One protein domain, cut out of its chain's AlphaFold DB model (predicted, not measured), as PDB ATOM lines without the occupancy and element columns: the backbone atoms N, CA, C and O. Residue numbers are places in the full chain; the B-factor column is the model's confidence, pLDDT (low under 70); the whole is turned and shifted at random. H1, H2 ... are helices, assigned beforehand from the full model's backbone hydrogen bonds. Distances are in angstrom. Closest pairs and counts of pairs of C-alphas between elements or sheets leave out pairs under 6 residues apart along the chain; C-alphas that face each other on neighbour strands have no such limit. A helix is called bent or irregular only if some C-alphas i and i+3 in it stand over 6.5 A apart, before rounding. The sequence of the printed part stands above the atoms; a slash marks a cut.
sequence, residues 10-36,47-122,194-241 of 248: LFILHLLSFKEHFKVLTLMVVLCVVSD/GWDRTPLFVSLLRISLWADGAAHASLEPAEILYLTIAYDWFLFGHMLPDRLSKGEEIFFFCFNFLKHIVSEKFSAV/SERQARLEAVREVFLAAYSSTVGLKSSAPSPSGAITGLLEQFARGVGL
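AT A GLANCE: This is residues 10 to 36, 47 to 122 and 194 to 241 of the 248 residues of a protein of Acanthochromis polyacanthus (spiny chromis) (UniProt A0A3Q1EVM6). The longest helix, H1, crosses H2 on one side of a compact helical body, and its residues 10 to 17 stick out from it. The core of that body is two antiparallel helix pairs packed across each other, the hairpin of H2 and H3 and the pair H5 and H6, while H7 crosses the last part of H6 and short H4 sits near H5 and H7. The printed part has 151 residues, with seven named helices, H1 to H7 in chain order, and no named strand, and its class is all helix. It is compact, with a radius of gyration of the C-alphas of 15.6 A, and spans 48 by 39 by 25 A.

IN THESE COORDINATES: H1, residues 10 to 34, measures 35.6 A from C-alpha 10 at (88.020, 87.386, 94.811) to C-alpha 34 at (108.733, 116.250, 92.369). H2 is residues 50 to 64, 21.1 A, and H3 is residues 74 to 88, 19.9 A. H4 is residues 93 to 98 and H5 residues 103 to 113. H5 is irregular, but only just: C-alphas 109 and 112 are 6.50 A apart. H6, residues 195 to 216, measures 31.1 A. H7, residues 227 to 238, ends with C-alpha 238 at (91.123, 103.677, 122.950).

HOW THE PARTS SIT: H1 touches H2 with residues 25 to 29 alone, at a steep tilt of 56 degrees; the closest C-alphas are those of Val 29 and Leu 58, 6.7 A apart. H2 and H6 are the hubs, touching four helices each. H2 and H3 form a helical hairpin at a shallow tilt of 22 degrees, closest at the C-alphas of Pro 52 and Asp 85, 5.1 A. H5 and H6 touch at a shallow tilt of 27 degrees, opposite ways, closest at the C-alphas of Phe 108 and Arg 204, 5.6 A. H3 and H6 touch at a steep tilt of 59 degrees, closest at the C-alphas of Pro 74 and Val 203, 4.8 A. H6 touches H7 with residues 209 to 214 alone, closest at the C-alphas of Ala 210 and Gly 238, 4.6 A. H4 and H5 are close but not clearly touching, with the C-alphas of Arg 96 and Ile 103 7.3 A apart. H4 and H7 are near each other. Every O i to N i+4 pair is within hydrogen-bond range in H1, H2, H4, H6 and H7, against 9 of 11 in H3 and 4 of 7 in H5.

THE WHOLE: The C-alphas farthest apart are those of Asp 36 and Ser 219, 49.4 A. Residues 37 to 46 and 123 to 193 are not printed, with C-alpha gaps of 25.6 A and 13.0 A. Of the links printed whole, none is long. Mean pLDDT of the printed part is 79.7; residues 10 to 19, 27, 30, 33 to 36 and 215 to 229 are under 70.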
ATOM      1  N   LEU A  10      88.062  86.292  93.835       44.72
ATOM      2  CA  LEU A  10      88.020  87.386  94.811       44.72
ATOM      3  C   LEU A  10      89.428  87.774  95.276       44.72
ATOM      4  O   LEU A  10      89.745  88.956  95.358       44.72
ATOM      5  N   PHE A  11      90.301  86.794  95.513       37.16
ATOM      6  CA  PHE A  11      91.695  87.013  95.886       37.16
ATOM      7  C   PHE A  11      92.503  87.662  94.752       37.16
ATOM      8  O   PHE A  11      93.318  88.543  95.015       37.16
ATOM      9  N   ILE A  12      92.252  87.292  93.489       34.66
ATOM     10  CA  ILE A  12      92.874  87.914  92.312       34.66
ATOM     11  C   ILE A  12      92.356  89.341  92.101       34.66
ATOM     12  O   ILE A  12      93.176  90.236  91.919       34.66
ATOM     13  N   LEU A  13      91.046  89.590  92.189       37.84
ATOM     14  CA  LEU A  13      90.479  90.943  92.099       37.84
ATOM     15  C   LEU A  13      90.983  91.841  93.235       37.84
ATOM     16  O   LEU A  13      91.422  92.964  92.986       37.84
ATOM     17  N   HIS A  14      91.019  91.323  94.466       50.62
ATOM     18  CA  HIS A  14      91.612  92.017  95.604       50.62
ATOM     19  C   HIS A  14      93.102  92.297  95.362       50.62
ATOM     20  O   HIS A  14      93.529  93.422  95.577       50.62
ATOM     21  N   LEU A  15      93.894  91.347  94.842       39.19
ATOM     22  CA  LEU A  15      95.313  91.557  94.506       39.19
ATOM     23  C   LEU A  15      95.553  92.519  93.331       39.19
ATOM     24  O   LEU A  15      96.565  93.221  93.336       39.19
ATOM     25  N   LEU A  16      94.679  92.552  92.324       39.91
ATOM     26  CA  LEU A  16      94.744  93.511  91.216       39.91
ATOM     27  C   LEU A  16      94.464  94.919  91.737       39.91
ATOM     28  O   LEU A  16      95.320  95.794  91.606       39.91
ATOM     29  N   SER A  17      93.365  95.082  92.476       60.53
ATOM     30  CA  SER A  17      93.056  96.323  93.180       60.53
ATOM     31  C   SER A  17      94.183  96.724  94.142       60.53
ATOM     32  O   SER A  17      94.568  97.886  94.200       60.53
ATOM     33  N   PHE A  18      94.807  95.781  94.853       61.25
ATOM     34  CA  PHE A  18      95.947  96.051  95.738       61.25
ATOM     35  C   PHE A  18      97.176  96.568  94.968       61.25
ATOM     36  O   PHE A  18      97.822  97.527  95.390       61.25
ATOM     37  N   LYS A  19      97.477  95.974  93.803       61.72
ATOM     38  CA  LYS A  19      98.526  96.443  92.878       61.72
ATOM     39  C   LYS A  19      98.215  97.825  92.298       61.72
ATOM     40  O   LYS A  19      99.142  98.594  92.063       61.72
ATOM     41  N   GLU A  20      96.948  98.159  92.085       72.31
ATOM     42  CA  GLU A  20      96.510  99.488  91.645       72.31
ATOM     43  C   GLU A  20      96.646 100.528  92.763       72.31
ATOM     44  O   GLU A  20      97.296 101.549  92.547       72.31
ATOM     45  N   HIS A  21      96.162 100.240  93.977       73.31
ATOM     46  CA  HIS A  21      96.364 101.095  95.155       73.31
ATOM     47  C   HIS A  21      97.858 101.373  95.403       73.31
ATOM     48  O   HIS A  21      98.243 102.521  95.624       73.31
ATOM     49  N   PHE A  22      98.723 100.358  95.276       75.38
ATOM     50  CA  PHE A  22     100.178 100.531  95.316       75.38
ATOM     51  C   PHE A  22     100.709 101.489  94.240       75.38
ATOM     52  O   PHE A  22     101.537 102.349  94.551       75.38
ATOM     53  N   LYS A  23     100.286 101.335  92.976       72.31
ATOM     54  CA  LYS A  23     100.722 102.198  91.862       72.31
ATOM     55  C   LYS A  23     100.303 103.647  92.095       72.31
ATOM     56  O   LYS A  23     101.146 104.531  91.989       72.31
ATOM     57  N   VAL A  24      99.038 103.870  92.462       74.00
ATOM     58  CA  VAL A  24      98.490 105.205  92.744       74.00
ATOM     59  C   VAL A  24      99.235 105.856  93.908       74.00
ATOM     60  O   VAL A  24      99.717 106.972  93.754       74.00
ATOM     61  N   LEU A  25      99.439 105.153  95.026       76.12
ATOM     62  CA  LEU A  25     100.187 105.705  96.160       76.12
ATOM     63  C   LEU A  25     101.659 105.988  95.816       76.12
ATOM     64  O   LEU A  25     102.178 107.025  96.216       76.12
ATOM     65  N   THR A  26     102.320 105.115  95.042       72.50
ATOM     66  CA  THR A  26     103.693 105.371  94.558       72.50
ATOM     67  C   THR A  26     103.729 106.661  93.734       72.50
ATOM     68  O   THR A  26     104.565 107.525  93.984       72.50
ATOM     69  N   LEU A  27     102.799 106.819  92.785       66.75
ATOM     70  CA  LEU A  27     102.698 108.005  91.937       66.75
ATOM     71  C   LEU A  27     102.407 109.271  92.757       66.75
ATOM     72  O   LEU A  27     103.027 110.297  92.513       66.75
ATOM     73  N   MET A  28     101.523 109.198  93.754       76.88
ATOM     74  CA  MET A  28     101.210 110.324  94.639       76.88
ATOM     75  C   MET A  28     102.412 110.759  95.488       76.88
ATOM     76  O   MET A  28     102.677 111.954  95.578       76.88
ATOM     77  N   VAL A  29     103.173 109.813  96.055       71.31
ATOM     78  CA  VAL A  29     104.421 110.131  96.774       71.31
ATOM     79  C   VAL A  29     105.433 110.773  95.822       71.31
ATOM     80  O   VAL A  29     105.976 111.824  96.146       71.31
ATOM     81  N   VAL A  30     105.643 110.210  94.625       68.12
ATOM     82  CA  VAL A  30     106.555 110.790  93.622       68.12
ATOM     83  C   VAL A  30     106.117 112.201  93.217       68.12
ATOM     84  O   VAL A  30     106.961 113.092  93.176       68.12
ATOM     85  N   LEU A  31     104.824 112.446  92.986       70.31
ATOM     86  CA  LEU A  31     104.302 113.778  92.663       70.31
ATOM     87  C   LEU A  31     104.567 114.783  93.794       70.31
ATOM     88  O   LEU A  31     105.100 115.850  93.521       70.31
ATOM     89  N   CYS A  32     104.317 114.432  95.060       71.56
ATOM     90  CA  CYS A  32     104.643 115.298  96.206       71.56
ATOM     91  C   CYS A  32     106.153 115.532  96.413       71.56
ATOM     92  O   CYS A  32     106.540 116.474  97.097       71.56
ATOM     93  N   VAL A  33     107.008 114.673  95.857       68.56
ATOM     94  CA  VAL A  33     108.476 114.766  95.939       68.56
ATOM     95  C   VAL A  33     109.063 115.525  94.739       68.56
ATOM     96  O   VAL A  33     110.157 116.087  94.834       68.56
ATOM     97  N   VAL A  34     108.359 115.545  93.606       63.56
ATOM     98  CA  VAL A  34     108.733 116.250  92.369       63.56
ATOM     99  C   VAL A  34     108.198 117.681  92.352       63.56
ATOM    100  O   VAL A  34     108.933 118.582  91.959       63.56
ATOM    101  N   SER A  35     106.958 117.893  92.793       61.25
ATOM    102  CA  SER A  35     106.329 119.207  92.878       61.25
ATOM    103  C   SER A  35     106.812 119.977  94.106       61.25
ATOM    104  O   SER A  35     106.298 119.794  95.205       61.25
ATOM    105  N   ASP A  36     107.777 120.869  93.902       60.00
ATOM    106  CA  ASP A  36     108.210 121.865  94.885       60.00
ATOM    107  C   ASP A  36     107.153 122.964  95.105       60.00
ATOM    108  O   ASP A  36     106.811 123.263  96.245       60.00
ATOM    109  N   GLY A  47      83.960 111.182  95.886       74.06
ATOM    110  CA  GLY A  47      84.825 111.638  96.978       74.06
ATOM    111  C   GLY A  47      85.025 110.620  98.115       74.06
ATOM    112  O   GLY A  47      86.164 110.256  98.406       74.06
ATOM    113  N   TRP A  48      83.942 110.167  98.750       79.56
ATOM    114  CA  TRP A  48      83.934 109.735 100.156       79.56
ATOM    115  C   TRP A  48      84.642 108.424 100.528       79.56
ATOM    116  O   TRP A  48      84.913 108.262 101.708       79.56
ATOM    117  N   ASP A  49      84.984 107.527  99.595       86.12
ATOM    118  CA  ASP A  49      85.671 106.256  99.922       86.12
ATOM    119  C   ASP A  49      87.178 106.280  99.599       86.12
ATOM    120  O   ASP A  49      88.032 106.110 100.468       86.12
ATOM    121  N   ARG A  50      87.533 106.489  98.319       87.94
ATOM    122  CA  ARG A  50      88.927 106.366  97.847       87.94
ATOM    123  C   ARG A  50      89.777 107.598  98.150       87.94
ATOM    124  O   ARG A  50      90.974 107.451  98.378       87.94
ATOM    125  N   THR A  51      89.185 108.793  98.174       86.88
ATOM    126  CA  THR A  51      89.916 110.023  98.524       86.88
ATOM    127  C   THR A  51      90.485 109.966  99.944       86.88
ATOM    128  O   THR A  51      91.703 110.100 100.070       86.88
ATOM    129  N   PRO A  52      89.692 109.701 101.005       90.81
ATOM    130  CA  PRO A  52      90.230 109.680 102.363       90.81
ATOM    131  C   PRO A  52      91.231 108.543 102.580       90.81
ATOM    132  O   PRO A  52      92.237 108.753 103.252       90.81
ATOM    133  N   LEU A  53      91.039 107.385 101.934       90.31
ATOM    134  CA  LEU A  53      92.017 106.294 101.901       90.31
ATOM    135  C   LEU A  53      93.382 106.756 101.363       90.31
ATOM    136  O   LEU A  53      94.399 106.593 102.037       90.31
ATOM    137  N   PHE A  54      93.426 107.351 100.168       90.00
ATOM    138  CA  PHE A  54      94.689 107.778  99.563       90.00
ATOM    139  C   PHE A  54      95.322 108.984 100.270       90.00
ATOM    140  O   PHE A  54      96.545 109.018 100.411       90.00
ATOM    141  N   VAL A  55      94.521 109.934 100.766       91.00
ATOM    142  CA  VAL A  55      95.014 111.062 101.579       91.00
ATOM    143  C   VAL A  55      95.619 110.556 102.893       91.00
ATOM    144  O   VAL A  55      96.731 110.958 103.226       91.00
ATOM    145  N   SER A  56      94.968 109.609 103.576       94.81
ATOM    146  CA  SER A  56      95.488 108.980 104.803       94.81
ATOM    147  C   SER A  56      96.830 108.294 104.572       94.81
ATOM    148  O   SER A  56      97.793 108.521 105.305       94.81
ATOM    149  N   LEU A  57      96.914 107.458 103.530       94.06
ATOM    150  CA  LEU A  57      98.133 106.721 103.205       94.06
ATOM    151  C   LEU A  57      99.279 107.664 102.819       94.06
ATOM    152  O   LEU A  57     100.404 107.452 103.265       94.06
ATOM    153  N   LEU A  58      99.003 108.729 102.060       91.94
ATOM    154  CA  LEU A  58      99.992 109.755 101.729       91.94
ATOM    155  C   LEU A  58     100.444 110.533 102.975       91.94
ATOM    156  O   LEU A  58     101.646 110.658 103.201       91.94
ATOM    157  N   ARG A  59      99.507 110.998 103.815       93.94
ATOM    158  CA  ARG A  59      99.789 111.736 105.059       93.94
ATOM    159  C   ARG A  59     100.677 110.921 106.000       93.94
ATOM    160  O   ARG A  59     101.687 111.432 106.475       93.94
ATOM    161  N   ILE A  60     100.327 109.656 106.239       95.94
ATOM    162  CA  ILE A  60     101.090 108.758 107.115       95.94
ATOM    163  C   ILE A  60     102.442 108.393 106.482       95.94
ATOM    164  O   ILE A  60     103.439 108.320 107.198       95.94
ATOM    165  N   SER A  61     102.514 108.229 105.154       93.56
ATOM    166  CA  SER A  61     103.780 107.987 104.451       93.56
ATOM    167  C   SER A  61     104.752 109.158 104.616       93.56
ATOM    168  O   SER A  61     105.884 108.938 105.034       93.56
ATOM    169  N   LEU A  62     104.297 110.391 104.361       91.75
ATOM    170  CA  LEU A  62     105.091 111.613 104.536       91.75
ATOM    171  C   LEU A  62     105.466 111.852 106.005       91.75
ATOM    172  O   LEU A  62     106.565 112.324 106.291       91.75
ATOM    173  N   TRP A  63     104.581 111.508 106.945       95.62
ATOM    174  CA  TRP A  63     104.887 111.576 108.373       95.62
ATOM    175  C   TRP A  63     105.991 110.604 108.777       95.62
ATOM    176  O   TRP A  63     106.935 111.032 109.441       95.62
ATOM    177  N   ALA A  64     105.927 109.340 108.348       95.25
ATOM    178  CA  ALA A  64     106.920 108.316 108.689       95.25
ATOM    179  C   ALA A  64     108.333 108.638 108.161       95.25
ATOM    180  O   ALA A  64     109.314 108.164 108.729       95.25
ATOM    181  N   ASP A  65     108.429 109.480 107.127       92.94
ATOM    182  CA  ASP A  65     109.680 110.020 106.574       92.94
ATOM    183  C   ASP A  65     110.134 111.342 107.228       92.94
ATOM    184  O   ASP A  65     111.180 111.884 106.877       92.94
ATOM    185  N   GLY A  66     109.330 111.913 108.132       90.94
ATOM    186  CA  GLY A  66     109.560 113.238 108.723       90.94
ATOM    187  C   GLY A  66     109.280 114.423 107.784       90.94
ATOM    188  O   GLY A  66     109.519 115.566 108.165       90.94
ATOM    189  N   ALA A  67     108.747 114.184 106.582       89.19
ATOM    190  CA  ALA A  67     108.452 115.218 105.588       89.19
ATOM    191  C   ALA A  67     107.188 116.043 105.912       89.19
ATOM    192  O   ALA A  67     107.052 117.172 105.447       89.19
ATOM    193  N   ALA A  68     106.269 115.505 106.721       89.75
ATOM    194  CA  ALA A  68     105.079 116.207 107.206       89.75
ATOM    195  C   ALA A  68     104.804 115.878 108.680       89.75
ATOM    196  O   ALA A  68     105.079 114.771 109.128       89.75
ATOM    197  N   HIS A  69     104.229 116.818 109.438       93.75
ATOM    198  CA  HIS A  69     103.785 116.596 110.828       93.75
ATOM    199  C   HIS A  69     104.837 115.945 111.761       93.75
ATOM    200  O   HIS A  69     104.479 115.198 112.667       93.75
ATOM    201  N   ALA A  70     106.131 116.205 111.540       94.06
ATOM    202  CA  ALA A  70     107.237 115.438 112.131       94.06
ATOM    203  C   ALA A  70     107.297 115.431 113.672       94.06
ATOM    204  O   ALA A  70     107.962 114.577 114.245       94.06
ATOM    205  N   SER A  71     106.604 116.361 114.335       95.88
ATOM    206  CA  SER A  71     106.493 116.451 115.793       95.88
ATOM    207  C   SER A  71     105.342 115.636 116.401       95.88
ATOM    208  O   SER A  71     105.141 115.738 117.604       95.88
ATOM    209  N   LEU A  72     104.543 114.919 115.597       97.00
ATOM    210  CA  LEU A  72     103.412 114.125 116.089       97.00
ATOM    211  C   LEU A  72     103.814 112.686 116.418       97.00
ATOM    212  O   LEU A  72     104.441 112.008 115.600       97.00
ATOM    213  N   GLU A  73     103.349 112.200 117.563       96.56
ATOM    214  CA  GLU A  73     103.468 110.805 117.986       96.56
ATOM    215  C   GLU A  73     102.542 109.864 117.175       96.56
ATOM    216  O   GLU A  73     101.553 110.316 116.582       96.56
ATOM    217  N   PRO A  74     102.787 108.532 117.160       96.62
ATOM    218  CA  PRO A  74     101.987 107.564 116.399       96.62
ATOM    219  C   PRO A  74     100.477 107.605 116.689       96.62
ATOM    220  O   PRO A  74      99.671 107.400 115.782       96.62
ATOM    221  N   ALA A  75     100.075 107.902 117.928       94.81
ATOM    222  CA  ALA A  75      98.666 108.069 118.290       94.81
ATOM    223  C   ALA A  75      98.070 109.386 117.752       94.81
ATOM    224  O   ALA A  75      96.907 109.425 117.349       94.81
ATOM    225  N   GLU A  76      98.862 110.459 117.703       95.31
ATOM    226  CA  GLU A  76      98.422 111.788 117.273       95.31
ATOM    227  C   GLU A  76      98.262 111.874 115.754       95.31
ATOM    228  O   GLU A  76      97.245 112.377 115.280       95.31
ATOM    229  N   ILE A  77      99.207 111.328 114.974       96.31
ATOM    230  CA  ILE A  77      99.066 111.245 113.509       96.31
ATOM    231  C   ILE A  77      97.882 110.350 113.113       96.31
ATOM    232  O   ILE A  77      97.157 110.656 112.162       96.31
ATOM    233  N   LEU A  78      97.644 109.276 113.873       94.94
ATOM    234  CA  LEU A  78      96.499 108.388 113.710       94.94
ATOM    235  C   LEU A  78      95.184 109.135 113.960       94.94
ATOM    236  O   LEU A  78      94.277 109.071 113.132       94.94
ATOM    237  N   TYR A  79      95.086 109.896 115.052       93.00
ATOM    238  CA  TYR A  79      93.907 110.709 115.348       93.00
ATOM    239  C   TYR A  79      93.711 111.857 114.352       93.00
ATOM    240  O   TYR A  79      92.582 112.085 113.927       93.00
ATOM    241  N   LEU A  80      94.782 112.533 113.920       93.50
ATOM    242  CA  LEU A  80      94.737 113.557 112.871       93.50
ATOM    243  C   LEU A  80      94.142 112.983 111.581       93.50
ATOM    244  O   LEU A  80      93.184 113.539 111.047       93.50
ATOM    245  N   THR A  81      94.668 111.840 111.133       94.56
ATOM    246  CA  THR A  81      94.170 111.103 109.964       94.56
ATOM    247  C   THR A  81      92.690 110.760 110.131       94.56
ATOM    248  O   THR A  81      91.864 111.082 109.286       94.56
ATOM    249  N   ILE A  82      92.314 110.146 111.252       91.81
ATOM    250  CA  ILE A  82      90.946 109.679 111.488       91.81
ATOM    251  C   ILE A  82      89.943 110.840 111.581       91.81
ATOM    252  O   ILE A  82      88.876 110.786 110.966       91.81
ATOM    253  N   ALA A  83      90.281 111.903 112.312       91.06
ATOM    254  CA  ALA A  83      89.406 113.052 112.504       91.06
ATOM    255  C   ALA A  83      89.248 113.886 111.224       91.06
ATOM    256  O   ALA A  83      88.120 114.222 110.868       91.06
ATOM    257  N   TYR A  84      90.344 114.203 110.523       91.69
ATOM    258  CA  TYR A  84      90.304 115.082 109.350       91.69
ATOM    259  C   TYR A  84      90.021 114.328 108.053       91.69
ATOM    260  O   TYR A  84      89.140 114.741 107.301       91.69
ATOM    261  N   ASP A  85      90.735 113.232 107.793       92.31
ATOM    262  CA  ASP A  85      90.631 112.554 106.503       92.31
ATOM    263  C   ASP A  85      89.343 111.732 106.414       92.31
ATOM    264  O   ASP A  85      88.745 111.707 105.351       92.31
ATOM    265  N   TRP A  86      88.842 111.127 107.502       90.94
ATOM    266  CA  TRP A  86      87.625 110.294 107.448       90.94
ATOM    267  C   TRP A  86      86.377 111.005 107.977       90.94
ATOM    268  O   TRP A  86      85.391 111.137 107.250       90.94
ATOM    269  N   PHE A  87      86.389 111.461 109.234       87.25
ATOM    270  CA  PHE A  87      85.176 111.996 109.866       87.25
ATOM    271  C   PHE A  87      84.784 113.386 109.354       87.25
ATOM    272  O   PHE A  87      83.626 113.584 108.991       87.25
ATOM    273  N   LEU A  88      85.723 114.335 109.276       87.12
ATOM    274  CA  LEU A  88      85.455 115.686 108.760       87.12
ATOM    275  C   LEU A  88      85.168 115.688 107.248       87.12
ATOM    276  O   LEU A  88      84.389 116.512 106.777       87.12
ATOM    277  N   PHE A  89      85.727 114.728 106.505       85.19
ATOM    278  CA  PHE A  89      85.405 114.479 105.095       85.19
ATOM    279  C   PHE A  89      84.018 113.827 104.890       85.19
ATOM    280  O   PHE A  89      83.550 113.699 103.760       85.19
ATOM    281  N   GLY A  90      83.336 113.417 105.967       85.56
ATOM    282  CA  GLY A  90      81.974 112.879 105.916       85.56
ATOM    283  C   GLY A  90      81.865 111.414 105.479       85.56
ATOM    284  O   GLY A  90      80.804 111.001 105.013       85.56
ATOM    285  N   HIS A  91      82.923 110.606 105.621       84.38
ATOM    286  CA  HIS A  91      82.862 109.181 105.281       84.38
ATOM    287  C   HIS A  91      81.853 108.441 106.182       84.38
ATOM    288  O   HIS A  91      82.028 108.345 107.400       84.38
ATOM    289  N   MET A  92      80.847 107.794 105.581       80.38
ATOM    290  CA  MET A  92      79.830 106.999 106.289       80.38
ATOM    291  C   MET A  92      80.377 105.634 106.754       80.38
ATOM    292  O   MET A  92      79.974 104.576 106.274       80.38
ATOM    293  N   LEU A  93      81.307 105.646 107.718       79.94
ATOM    294  CA  LEU A  93      81.922 104.435 108.291       79.94
ATOM    295  C   LEU A  93      80.896 103.385 108.781       79.94
ATOM    296  O   LEU A  93      81.115 102.204 108.509       79.94
ATOM    297  N   PRO A  94      79.765 103.751 109.429       79.38
ATOM    298  CA  PRO A  94      78.754 102.772 109.839       79.38
ATOM    299  C   PRO A  94      78.052 102.065 108.672       79.38
ATOM    300  O   PRO A  94      77.719 100.892 108.799       79.38
ATOM    301  N   ASP A  95      77.847 102.744 107.537       80.50
ATOM    302  CA  ASP A  95      77.227 102.150 106.344       80.50
ATOM    303  C   ASP A  95      78.146 101.074 105.747       80.50
ATOM    304  O   ASP A  95      77.717  99.935 105.551       80.50
ATOM    305  N   ARG A  96      79.437 101.389 105.589       82.56
ATOM    306  CA  ARG A  96      80.460 100.434 105.136       82.56
ATOM    307  C   ARG A  96      80.591  99.240 106.082       82.56
ATOM    308  O   ARG A  96      80.479  98.092 105.653       82.56
ATOM    309  N   LEU A  97      80.692  99.485 107.389       80.56
ATOM    310  CA  LEU A  97      80.759  98.416 108.390       80.56
ATOM    311  C   LEU A  97      79.482  97.551 108.434       80.56
ATOM    312  O   LEU A  97      79.574  96.359 108.725       80.56
ATOM    313  N   SER A  98      78.305  98.104 108.110       79.19
ATOM    314  CA  SER A  98      77.051  97.336 108.022       79.19
ATOM    315  C   SER A  98      77.022  96.357 106.840       79.19
ATOM    316  O   SER A  98      76.358  95.325 106.913       79.19
ATOM    317  N   LYS A  99      77.790  96.650 105.782       82.88
ATOM    318  CA  LYS A  99      77.948  95.833 104.567       82.88
ATOM    319  C   LYS A  99      79.110  94.836 104.647       82.88
ATOM    320  O   LYS A  99      79.336  94.092 103.699       82.88
ATOM    321  N   GLY A 100      79.860  94.821 105.755       79.06
ATOM    322  CA  GLY A 100      81.108  94.057 105.883       79.06
ATOM    323  C   GLY A 100      82.315  94.702 105.184       79.06
ATOM    324  O   GLY A 100      83.373  94.088 105.093       79.06
ATOM    325  N   GLU A 101      82.185  95.938 104.700       83.75
ATOM    326  CA  GLU A 101      83.241  96.672 104.002       83.75
ATOM    327  C   GLU A 101      84.173  97.345 105.029       83.75
ATOM    328  O   GLU A 101      84.030  98.524 105.356       83.75
ATOM    329  N   GLU A 102      85.151  96.604 105.561       83.62
ATOM    330  CA  GLU A 102      86.124  97.116 106.545       83.62
ATOM    331  C   GLU A 102      87.201  98.046 105.930       83.62
ATOM    332  O   GLU A 102      88.399  97.895 106.168       83.62
ATOM    333  N   ILE A 103      86.789  99.045 105.141       86.44
ATOM    334  CA  ILE A 103      87.666 100.014 104.451       86.44
ATOM    335  C   ILE A 103      88.643 100.736 105.399       86.44
ATOM    336  O   ILE A 103      89.791 101.016 105.045       86.44
ATOM    337  N   PHE A 104      88.214 100.973 106.637       85.50
ATOM    338  CA  PHE A 104      89.012 101.608 107.683       85.50
ATOM    339  C   PHE A 104      90.135 100.684 108.176       85.50
ATOM    340  O   PHE A 104      91.298 101.078 108.201       85.50
ATOM    341  N   PHE A 105      89.811  99.416 108.461       88.44
ATOM    342  CA  PHE A 105      90.811  98.387 108.753       88.44
ATOM    343  C   PHE A 105      91.759  98.188 107.569       88.44
ATOM    344  O   PHE A 105      92.966  98.106 107.775       88.44
ATOM    345  N   PHE A 106      91.245  98.166 106.333       89.69
ATOM    346  CA  PHE A 106      92.060  98.065 105.123       89.69
ATOM    347  C   PHE A 106      93.116  99.177 105.053       89.69
ATOM    348  O   PHE A 106      94.288  98.858 104.861       89.69
ATOM    349  N   CYS A 107      92.739 100.441 105.291       92.19
ATOM    350  CA  CYS A 107      93.657 101.584 105.294       92.19
ATOM    351  C   CYS A 107      94.861 101.370 106.228       92.19
ATOM    352  O   CYS A 107      96.007 101.341 105.779       92.19
ATOM    353  N   PHE A 108      94.625 101.153 107.523       93.50
ATOM    354  CA  PHE A 108      95.719 101.002 108.490       93.50
ATOM    355  C   PHE A 108      96.421  99.638 108.382       93.50
ATOM    356  O   PHE A 108      97.621  99.521 108.642       93.50
ATOM    357  N   ASN A 109      95.731  98.603 107.894       90.56
ATOM    358  CA  ASN A 109      96.358  97.325 107.566       90.56
ATOM    359  C   ASN A 109      97.294  97.422 106.343       90.56
ATOM    360  O   ASN A 109      98.244  96.640 106.270       90.56
ATOM    361  N   PHE A 110      97.080  98.379 105.431       91.75
ATOM    362  CA  PHE A 110      97.949  98.643 104.278       91.75
ATOM    363  C   PHE A 110      99.346  99.134 104.702       91.75
ATOM    364  O   PHE A 110     100.315  98.890 103.988       91.75
ATOM    365  N   LEU A 111      99.493  99.752 105.883       93.81
ATOM    366  CA  LEU A 111     100.755 100.369 106.327       93.81
ATOM    367  C   LEU A 111     101.954  99.398 106.335       93.81
ATOM    368  O   LEU A 111     103.050  99.779 105.923       93.81
ATOM    369  N   LYS A 112     101.738  98.114 106.670       91.88
ATOM    370  CA  LYS A 112     102.789  97.068 106.639       91.88
ATOM    371  C   LYS A 112     103.381  96.819 105.242       91.88
ATOM    372  O   LYS A 112     104.405  96.162 105.112       91.88
ATOM    373  N   HIS A 113     102.718  97.299 104.192       89.88
ATOM    374  CA  HIS A 113     103.126  97.115 102.802       89.88
ATOM    375  C   HIS A 113     103.913  98.307 102.236       89.88
ATOM    376  O   HIS A 113     104.569  98.154 101.206       89.88
ATOM    377  N   ILE A 114     103.893  99.469 102.904       90.50
ATOM    378  CA  ILE A 114     104.562 100.702 102.444       90.50
ATOM    379  C   ILE A 114     105.839 101.031 103.230       90.50
ATOM    380  O   ILE A 114     106.404 102.112 103.086       90.50
ATOM    381  N   VAL A 115     106.329 100.077 104.028       91.25
ATOM    382  CA  VAL A 115     107.566 100.175 104.830       91.25
ATOM    383  C   VAL A 115     108.845 100.285 103.989       91.25
ATOM    384  O   VAL A 115     109.882 100.718 104.483       91.25
ATOM    385  N   SER A 116     108.775  99.914 102.707       87.69
ATOM    386  CA  SER A 116     109.893 100.004 101.766       87.69
ATOM    387  C   SER A 116     110.221 101.452 101.389       87.69
ATOM    388  O   SER A 116     109.327 102.269 101.171       87.69
ATOM    389  N   GLU A 117     111.511 101.716 101.177       84.69
ATOM    390  CA  GLU A 117     112.072 102.951 100.607       84.69
ATOM    391  C   GLU A 117     111.414 103.374  99.279       84.69
ATOM    392  O   GLU A 117     111.432 104.550  98.938       84.69
ATOM    393  N   LYS A 118     110.769 102.450  98.545       83.19
ATOM    394  CA  LYS A 118     109.953 102.773  97.357       83.19
ATOM    395  C   LYS A 118     108.836 103.796  97.639       83.19
ATOM    396  O   LYS A 118     108.401 104.486  96.723       83.19
ATOM    397  N   PHE A 119     108.363 103.871  98.880       84.88
ATOM    398  CA  PHE A 119     107.308 104.790  99.317       84.88
ATOM    399  C   PHE A 119     107.854 105.933 100.189       84.88
ATOM    400  O   PHE A 119     107.067 106.665 100.783       84.88
ATOM    401  N   SER A 120     109.182 106.065 100.281       85.44
ATOM    402  CA  SER A 120     109.851 107.141 101.011       85.44
ATOM    403  C   SER A 120     109.884 108.422 100.180       85.44
ATOM    404  O   SER A 120     110.259 108.411  99.007       85.44
ATOM    405  N   ALA A 121     109.542 109.544 100.805       79.81
ATOM    406  CA  ALA A 121     109.712 110.876 100.240       79.81
ATOM    407  C   ALA A 121     111.155 111.409 100.349       79.81
ATOM    408  O   ALA A 121     111.491 112.440  99.758       79.81
ATOM    409  N   VAL A 122     112.035 110.722 101.087       74.69
ATOM    410  CA  VAL A 122     113.413 111.175 101.311       74.69
ATOM    411  C   VAL A 122     114.257 110.948 100.057       74.69
ATOM    412  O   VAL A 122     114.720 109.840  99.778       74.69
ATOM    413  N   SER A 194     113.792  99.717 109.784       89.19
ATOM    414  CA  SER A 194     114.045 101.122 109.459       89.19
ATOM    415  C   SER A 194     113.177 102.027 110.338       89.19
ATOM    416  O   SER A 194     112.097 101.626 110.771       89.19
ATOM    417  N   GLU A 195     113.609 103.267 110.577       91.94
ATOM    418  CA  GLU A 195     112.810 104.236 111.342       91.94
ATOM    419  C   GLU A 195     111.400 104.386 110.742       91.94
ATOM    420  O   GLU A 195     110.400 104.295 111.453       91.94
ATOM    421  N   ARG A 196     111.323 104.476 109.406       93.94
ATOM    422  CA  ARG A 196     110.073 104.440 108.637       93.94
ATOM    423  C   ARG A 196     109.224 103.205 108.967       93.94
ATOM    424  O   ARG A 196     108.030 103.346 109.220       93.94
ATOM    425  N   GLN A 197     109.813 102.007 108.958       94.81
ATOM    426  CA  GLN A 197     109.107 100.766 109.283       94.81
ATOM    427  C   GLN A 197     108.563 100.799 110.714       94.81
ATOM    428  O   GLN A 197     107.365 100.609 110.900       94.81
ATOM    429  N   ALA A 198     109.405 101.115 111.701       95.69
ATOM    430  CA  ALA A 198     109.012 101.165 113.108       95.69
ATOM    431  C   ALA A 198     107.885 102.184 113.363       95.69
ATOM    432  O   ALA A 198     106.948 101.905 114.109       95.69
ATOM    433  N   ARG A 199     107.924 103.347 112.699       96.62
ATOM    434  CA  ARG A 199     106.885 104.384 112.801       96.62
ATOM    435  C   ARG A 199     105.562 103.955 112.155       96.62
ATOM    436  O   ARG A 199     104.503 104.165 112.746       96.62
ATOM    437  N   LEU A 200     105.602 103.303 110.989       96.94
ATOM    438  CA  LEU A 200     104.412 102.737 110.331       96.94
ATOM    439  C   LEU A 200     103.794 101.578 111.127       96.94
ATOM    440  O   LEU A 200     102.570 101.475 111.217       96.94
ATOM    441  N   GLU A 201     104.629 100.722 111.717       96.38
ATOM    442  CA  GLU A 201     104.206  99.632 112.600       96.38
ATOM    443  C   GLU A 201     103.591 100.182 113.896       96.38
ATOM    444  O   GLU A 201     102.516  99.736 114.285       96.38
ATOM    445  N   ALA A 202     104.162 101.225 114.507       96.94
ATOM    446  CA  ALA A 202     103.577 101.863 115.688       96.94
ATOM    447  C   ALA A 202     102.165 102.431 115.424       96.94
ATOM    448  O   ALA A 202     101.241 102.151 116.187       96.94
ATOM    449  N   VAL A 203     101.959 103.166 114.321       97.19
ATOM    450  CA  VAL A 203     100.622 103.678 113.933       97.19
ATOM    451  C   VAL A 203      99.634 102.531 113.710       97.19
ATOM    452  O   VAL A 203      98.485 102.596 114.154       97.19
ATOM    453  N   ARG A 204     100.085 101.463 113.044       96.06
ATOM    454  CA  ARG A 204      99.292 100.261 112.783       96.06
ATOM    455  C   ARG A 204      98.855  99.574 114.080       96.06
ATOM    456  O   ARG A 204      97.675  99.262 114.212       96.06
ATOM    457  N   GLU A 205      99.763  99.322 115.017       94.94
ATOM    458  CA  GLU A 205      99.436  98.573 116.235       94.94
ATOM    459  C   GLU A 205      98.577  99.400 117.208       94.94
ATOM    460  O   GLU A 205      97.624  98.866 117.780       94.94
ATOM    461  N   VAL A 206      98.799 100.720 117.307       94.19
ATOM    462  CA  VAL A 206      97.896 101.626 118.049       94.19
ATOM    463  C   VAL A 206      96.492 101.633 117.424       94.19
ATOM    464  O   VAL A 206      95.497 101.556 118.150       94.19
ATOM    465  N   PHE A 207      96.382 101.637 116.087       93.88
ATOM    466  CA  PHE A 207      95.091 101.459 115.417       93.88
ATOM    467  C   PHE A 207      94.460 100.101 115.736       93.88
ATOM    468  O   PHE A 207      93.282 100.060 116.074       93.88
ATOM    469  N   LEU A 208      95.201  98.993 115.648       91.19
ATOM    470  CA  LEU A 208      94.645  97.652 115.864       91.19
ATOM    471  C   LEU A 208      94.145  97.455 117.302       91.19
ATOM    472  O   LEU A 208      93.070  96.880 117.491       91.19
ATOM    473  N   ALA A 209      94.853  97.986 118.301       90.31
ATOM    474  CA  ALA A 209      94.411  97.978 119.695       90.31
ATOM    475  C   ALA A 209      93.093  98.758 119.890       90.31
ATOM    476  O   ALA A 209      92.144  98.252 120.498       90.31
ATOM    477  N   ALA A 210      92.987  99.961 119.317       88.88
ATOM    478  CA  ALA A 210      91.782 100.783 119.428       88.88
ATOM    479  C   ALA A 210      90.611 100.273 118.565       88.88
ATOM    480  O   ALA A 210      89.462 100.325 119.002       88.88
ATOM    481  N   TYR A 211      90.872  99.740 117.368       86.94
ATOM    482  CA  TYR A 211      89.859  99.194 116.456       86.94
ATOM    483  C   TYR A 211      89.261  97.890 116.988       86.94
ATOM    484  O   TYR A 211      88.041  97.758 117.043       86.94
ATOM    485  N   SER A 212      90.092  96.951 117.458       84.56
ATOM    486  CA  SER A 212      89.602  95.716 118.089       84.56
ATOM    487  C   SER A 212      88.767  96.004 119.340       84.56
ATOM    488  O   SER A 212      87.711  95.400 119.520       84.56
ATOM    489  N   SER A 213      89.170  96.995 120.142       79.69
ATOM    490  CA  SER A 213      88.381  97.475 121.280       79.69
ATOM    491  C   SER A 213      87.043  98.087 120.836       79.69
ATOM    492  O   SER A 213      85.985  97.657 121.286       79.69
ATOM    493  N   THR A 214      87.053  99.068 119.928       76.25
ATOM    494  CA  THR A 214      85.839  99.815 119.534       76.25
ATOM    495  C   THR A 214      84.852  98.993 118.701       76.25
ATOM    496  O   THR A 214      83.652  99.049 118.960       76.25
ATOM    497  N   VAL A 215      85.323  98.182 117.749       68.31
ATOM    498  CA  VAL A 215      84.463  97.340 116.893       68.31
ATOM    499  C   VAL A 215      84.074  96.023 117.579       68.31
ATOM    500  O   VAL A 215      83.031  95.452 117.251       68.31
ATOM    501  N   GLY A 216      84.842  95.575 118.579       54.91
ATOM    502  CA  GLY A 216      84.447  94.497 119.490       54.91
ATOM    503  C   GLY A 216      83.328  94.904 120.460       54.91
ATOM    504  O   GLY A 216      82.456  94.093 120.766       54.91
ATOM    505  N   LEU A 217      83.283  96.172 120.888       47.75
ATOM    506  CA  LEU A 217      82.297  96.718 121.836       47.75
ATOM    507  C   LEU A 217      80.903  97.006 121.230       47.75
ATOM    508  O   LEU A 217      80.218  97.945 121.636       47.75
ATOM    509  N   LYS A 218      80.407  96.144 120.330       49.78
ATOM    510  CA  LYS A 218      79.035  96.179 119.757       49.78
ATOM    511  C   LYS A 218      77.901  95.899 120.776       49.78
ATOM    512  O   LYS A 218      76.803  95.513 120.388       49.78
ATOM    513  N   SER A 219      78.155  96.066 122.075       42.34
ATOM    514  CA  SER A 219      77.291  95.653 123.191       42.34
ATOM    515  C   SER A 219      77.004  96.745 124.234       42.34
ATOM    516  O   SER A 219      76.333  96.465 125.223       42.34
ATOM    517  N   SER A 220      77.474  97.985 124.044       37.84
ATOM    518  CA  SER A 220      77.141  99.123 124.920       37.84
ATOM    519  C   SER A 220      76.462 100.266 124.165       37.84
ATOM    520  O   SER A 220      76.730 100.505 122.991       37.84
ATOM    521  N   ALA A 221      75.524 100.923 124.849       44.28
ATOM    522  CA  ALA A 221      74.479 101.741 124.237       44.28
ATOM    523  C   ALA A 221      74.992 103.013 123.522       44.28
ATOM    524  O   ALA A 221      75.994 103.601 123.942       44.28
ATOM    525  N   PRO A 222      74.279 103.492 122.480       46.78
ATOM    526  CA  PRO A 222      74.600 104.756 121.827       46.78
ATOM    527  C   PRO A 222      74.435 105.933 122.798       46.78
ATOM    528  O   PRO A 222      73.387 106.109 123.418       46.78
ATOM    529  N   SER A 223      75.471 106.767 122.903       43.56
ATOM    530  CA  SER A 223      75.375 108.059 123.595       43.56
ATOM    531  C   SER A 223      74.525 109.042 122.771       43.56
ATOM    532  O   SER A 223      74.573 108.983 121.544       43.56
ATOM    533  N   PRO A 224      73.769 109.963 123.401       43.97
ATOM    534  CA  PRO A 224      72.831 110.843 122.692       43.97
ATOM    535  C   PRO A 224      73.493 111.994 121.911       43.97
ATOM    536  O   PRO A 224      72.824 112.654 121.119       43.97
ATOM    537  N   SER A 225      74.792 112.242 122.100       46.97
ATOM    538  CA  SER A 225      75.570 113.142 121.237       46.97
ATOM    539  C   SER A 225      75.807 112.490 119.872       46.97
ATOM    540  O   SER A 225      76.153 111.312 119.810       46.97
ATOM    541  N   GLY A 226      75.637 113.255 118.786       49.16
ATOM    542  CA  GLY A 226      75.605 112.748 117.406       49.16
ATOM    543  C   GLY A 226      76.693 111.715 117.079       49.16
ATOM    544  O   GLY A 226      77.864 111.912 117.399       49.16
ATOM    545  N   ALA A 227      76.297 110.616 116.426       55.84
ATOM    546  CA  ALA A 227      77.048 109.353 116.368       55.84
ATOM    547  C   ALA A 227      78.527 109.460 115.929       55.84
ATOM    548  O   ALA A 227      79.358 108.673 116.381       55.84
ATOM    549  N   ILE A 228      78.860 110.449 115.092       58.84
ATOM    550  CA  ILE A 228      80.232 110.768 114.664       58.84
ATOM    551  C   ILE A 228      81.119 111.114 115.873       58.84
ATOM    552  O   ILE A 228      82.200 110.550 116.037       58.84
ATOM    553  N   THR A 229      80.643 112.000 116.755       65.31
ATOM    554  CA  THR A 229      81.361 112.411 117.967       65.31
ATOM    555  C   THR A 229      81.546 111.235 118.917       65.31
ATOM    556  O   THR A 229      82.641 111.056 119.437       65.31
ATOM    557  N   GLY A 230      80.515 110.401 119.102       72.38
ATOM    558  CA  GLY A 230      80.583 109.234 119.987       72.38
ATOM    559  C   GLY A 230      81.641 108.212 119.560       72.38
ATOM    560  O   GLY A 230      82.431 107.768 120.393       72.38
ATOM    561  N   LEU A 231      81.714 107.880 118.265       71.50
ATOM    562  CA  LEU A 231      82.716 106.939 117.750       71.50
ATOM    563  C   LEU A 231      84.140 107.515 117.832       71.50
ATOM    564  O   LEU A 231      85.061 106.816 118.256       71.50
ATOM    565  N   LEU A 232      84.324 108.798 117.498       78.50
ATOM    566  CA  LEU A 232      85.623 109.469 117.623       78.50
ATOM    567  C   LEU A 232      86.067 109.607 119.092       78.50
ATOM    568  O   LEU A 232      87.246 109.439 119.392       78.50
ATOM    569  N   GLU A 233      85.142 109.855 120.023       80.62
ATOM    570  CA  GLU A 233      85.403 109.915 121.469       80.62
ATOM    571  C   GLU A 233      85.779 108.537 122.043       80.62
ATOM    572  O   GLU A 233      86.694 108.435 122.862       80.62
ATOM    573  N   GLN A 234      85.106 107.468 121.606       78.75
ATOM    574  CA  GLN A 234      85.467 106.087 121.948       78.75
ATOM    575  C   GLN A 234      86.855 105.722 121.406       78.75
ATOM    576  O   GLN A 234      87.673 105.180 122.150       78.75
ATOM    577  N   PHE A 235      87.157 106.074 120.155       81.81
ATOM    578  CA  PHE A 235      88.469 105.827 119.562       81.81
ATOM    579  C   PHE A 235      89.578 106.633 120.262       81.81
ATOM    580  O   PHE A 235      90.610 106.068 120.609       81.81
ATOM    581  N   ALA A 236      89.347 107.916 120.569       82.88
ATOM    582  CA  ALA A 236      90.291 108.780 121.290       82.88
ATOM    583  C   ALA A 236      90.602 108.298 122.720       82.88
ATOM    584  O   ALA A 236      91.725 108.471 123.195       82.88
ATOM    585  N   ARG A 237      89.633 107.665 123.402       82.31
ATOM    586  CA  ARG A 237      89.884 106.914 124.646       82.31
ATOM    587  C   ARG A 237      90.746 105.676 124.373       82.31
ATOM    588  O   ARG A 237      91.715 105.450 125.087       82.31
ATOM    589  N   GLY A 238      90.414 104.903 123.335       76.00
ATOM    590  CA  GLY A 238      91.123 103.677 122.950       76.00
ATOM    591  C   GLY A 238      92.598 103.876 122.576       76.00
ATOM    592  O   GLY A 238      93.409 103.005 122.867       76.00
ATOM    593  N   VAL A 239      92.962 105.028 121.998       79.81
ATOM    594  CA  VAL A 239      94.363 105.404 121.704       79.81
ATOM    595  C   VAL A 239      95.034 106.239 122.807       79.81
ATOM    596  O   VAL A 239      96.101 106.803 122.587       79.81
ATOM    597  N   GLY A 240      94.417 106.374 123.985       76.12
ATOM    598  CA  GLY A 240      94.997 107.066 125.147       76.12
ATOM    599  C   GLY A 240      95.052 108.600 125.077       76.12
ATOM    600  O   GLY A 240      95.302 109.234 126.100       76.12
ATOM    601  N   LEU A 241      94.750 109.218 123.928       76.25
ATOM    602  CA  LEU A 241      94.776 110.680 123.736       76.25
ATOM    603  C   LEU A 241      93.807 111.450 124.644       76.25
ATOM    604  O   LEU A 241      93.990 112.642 124.877       76.25
TER     605      LEU A 241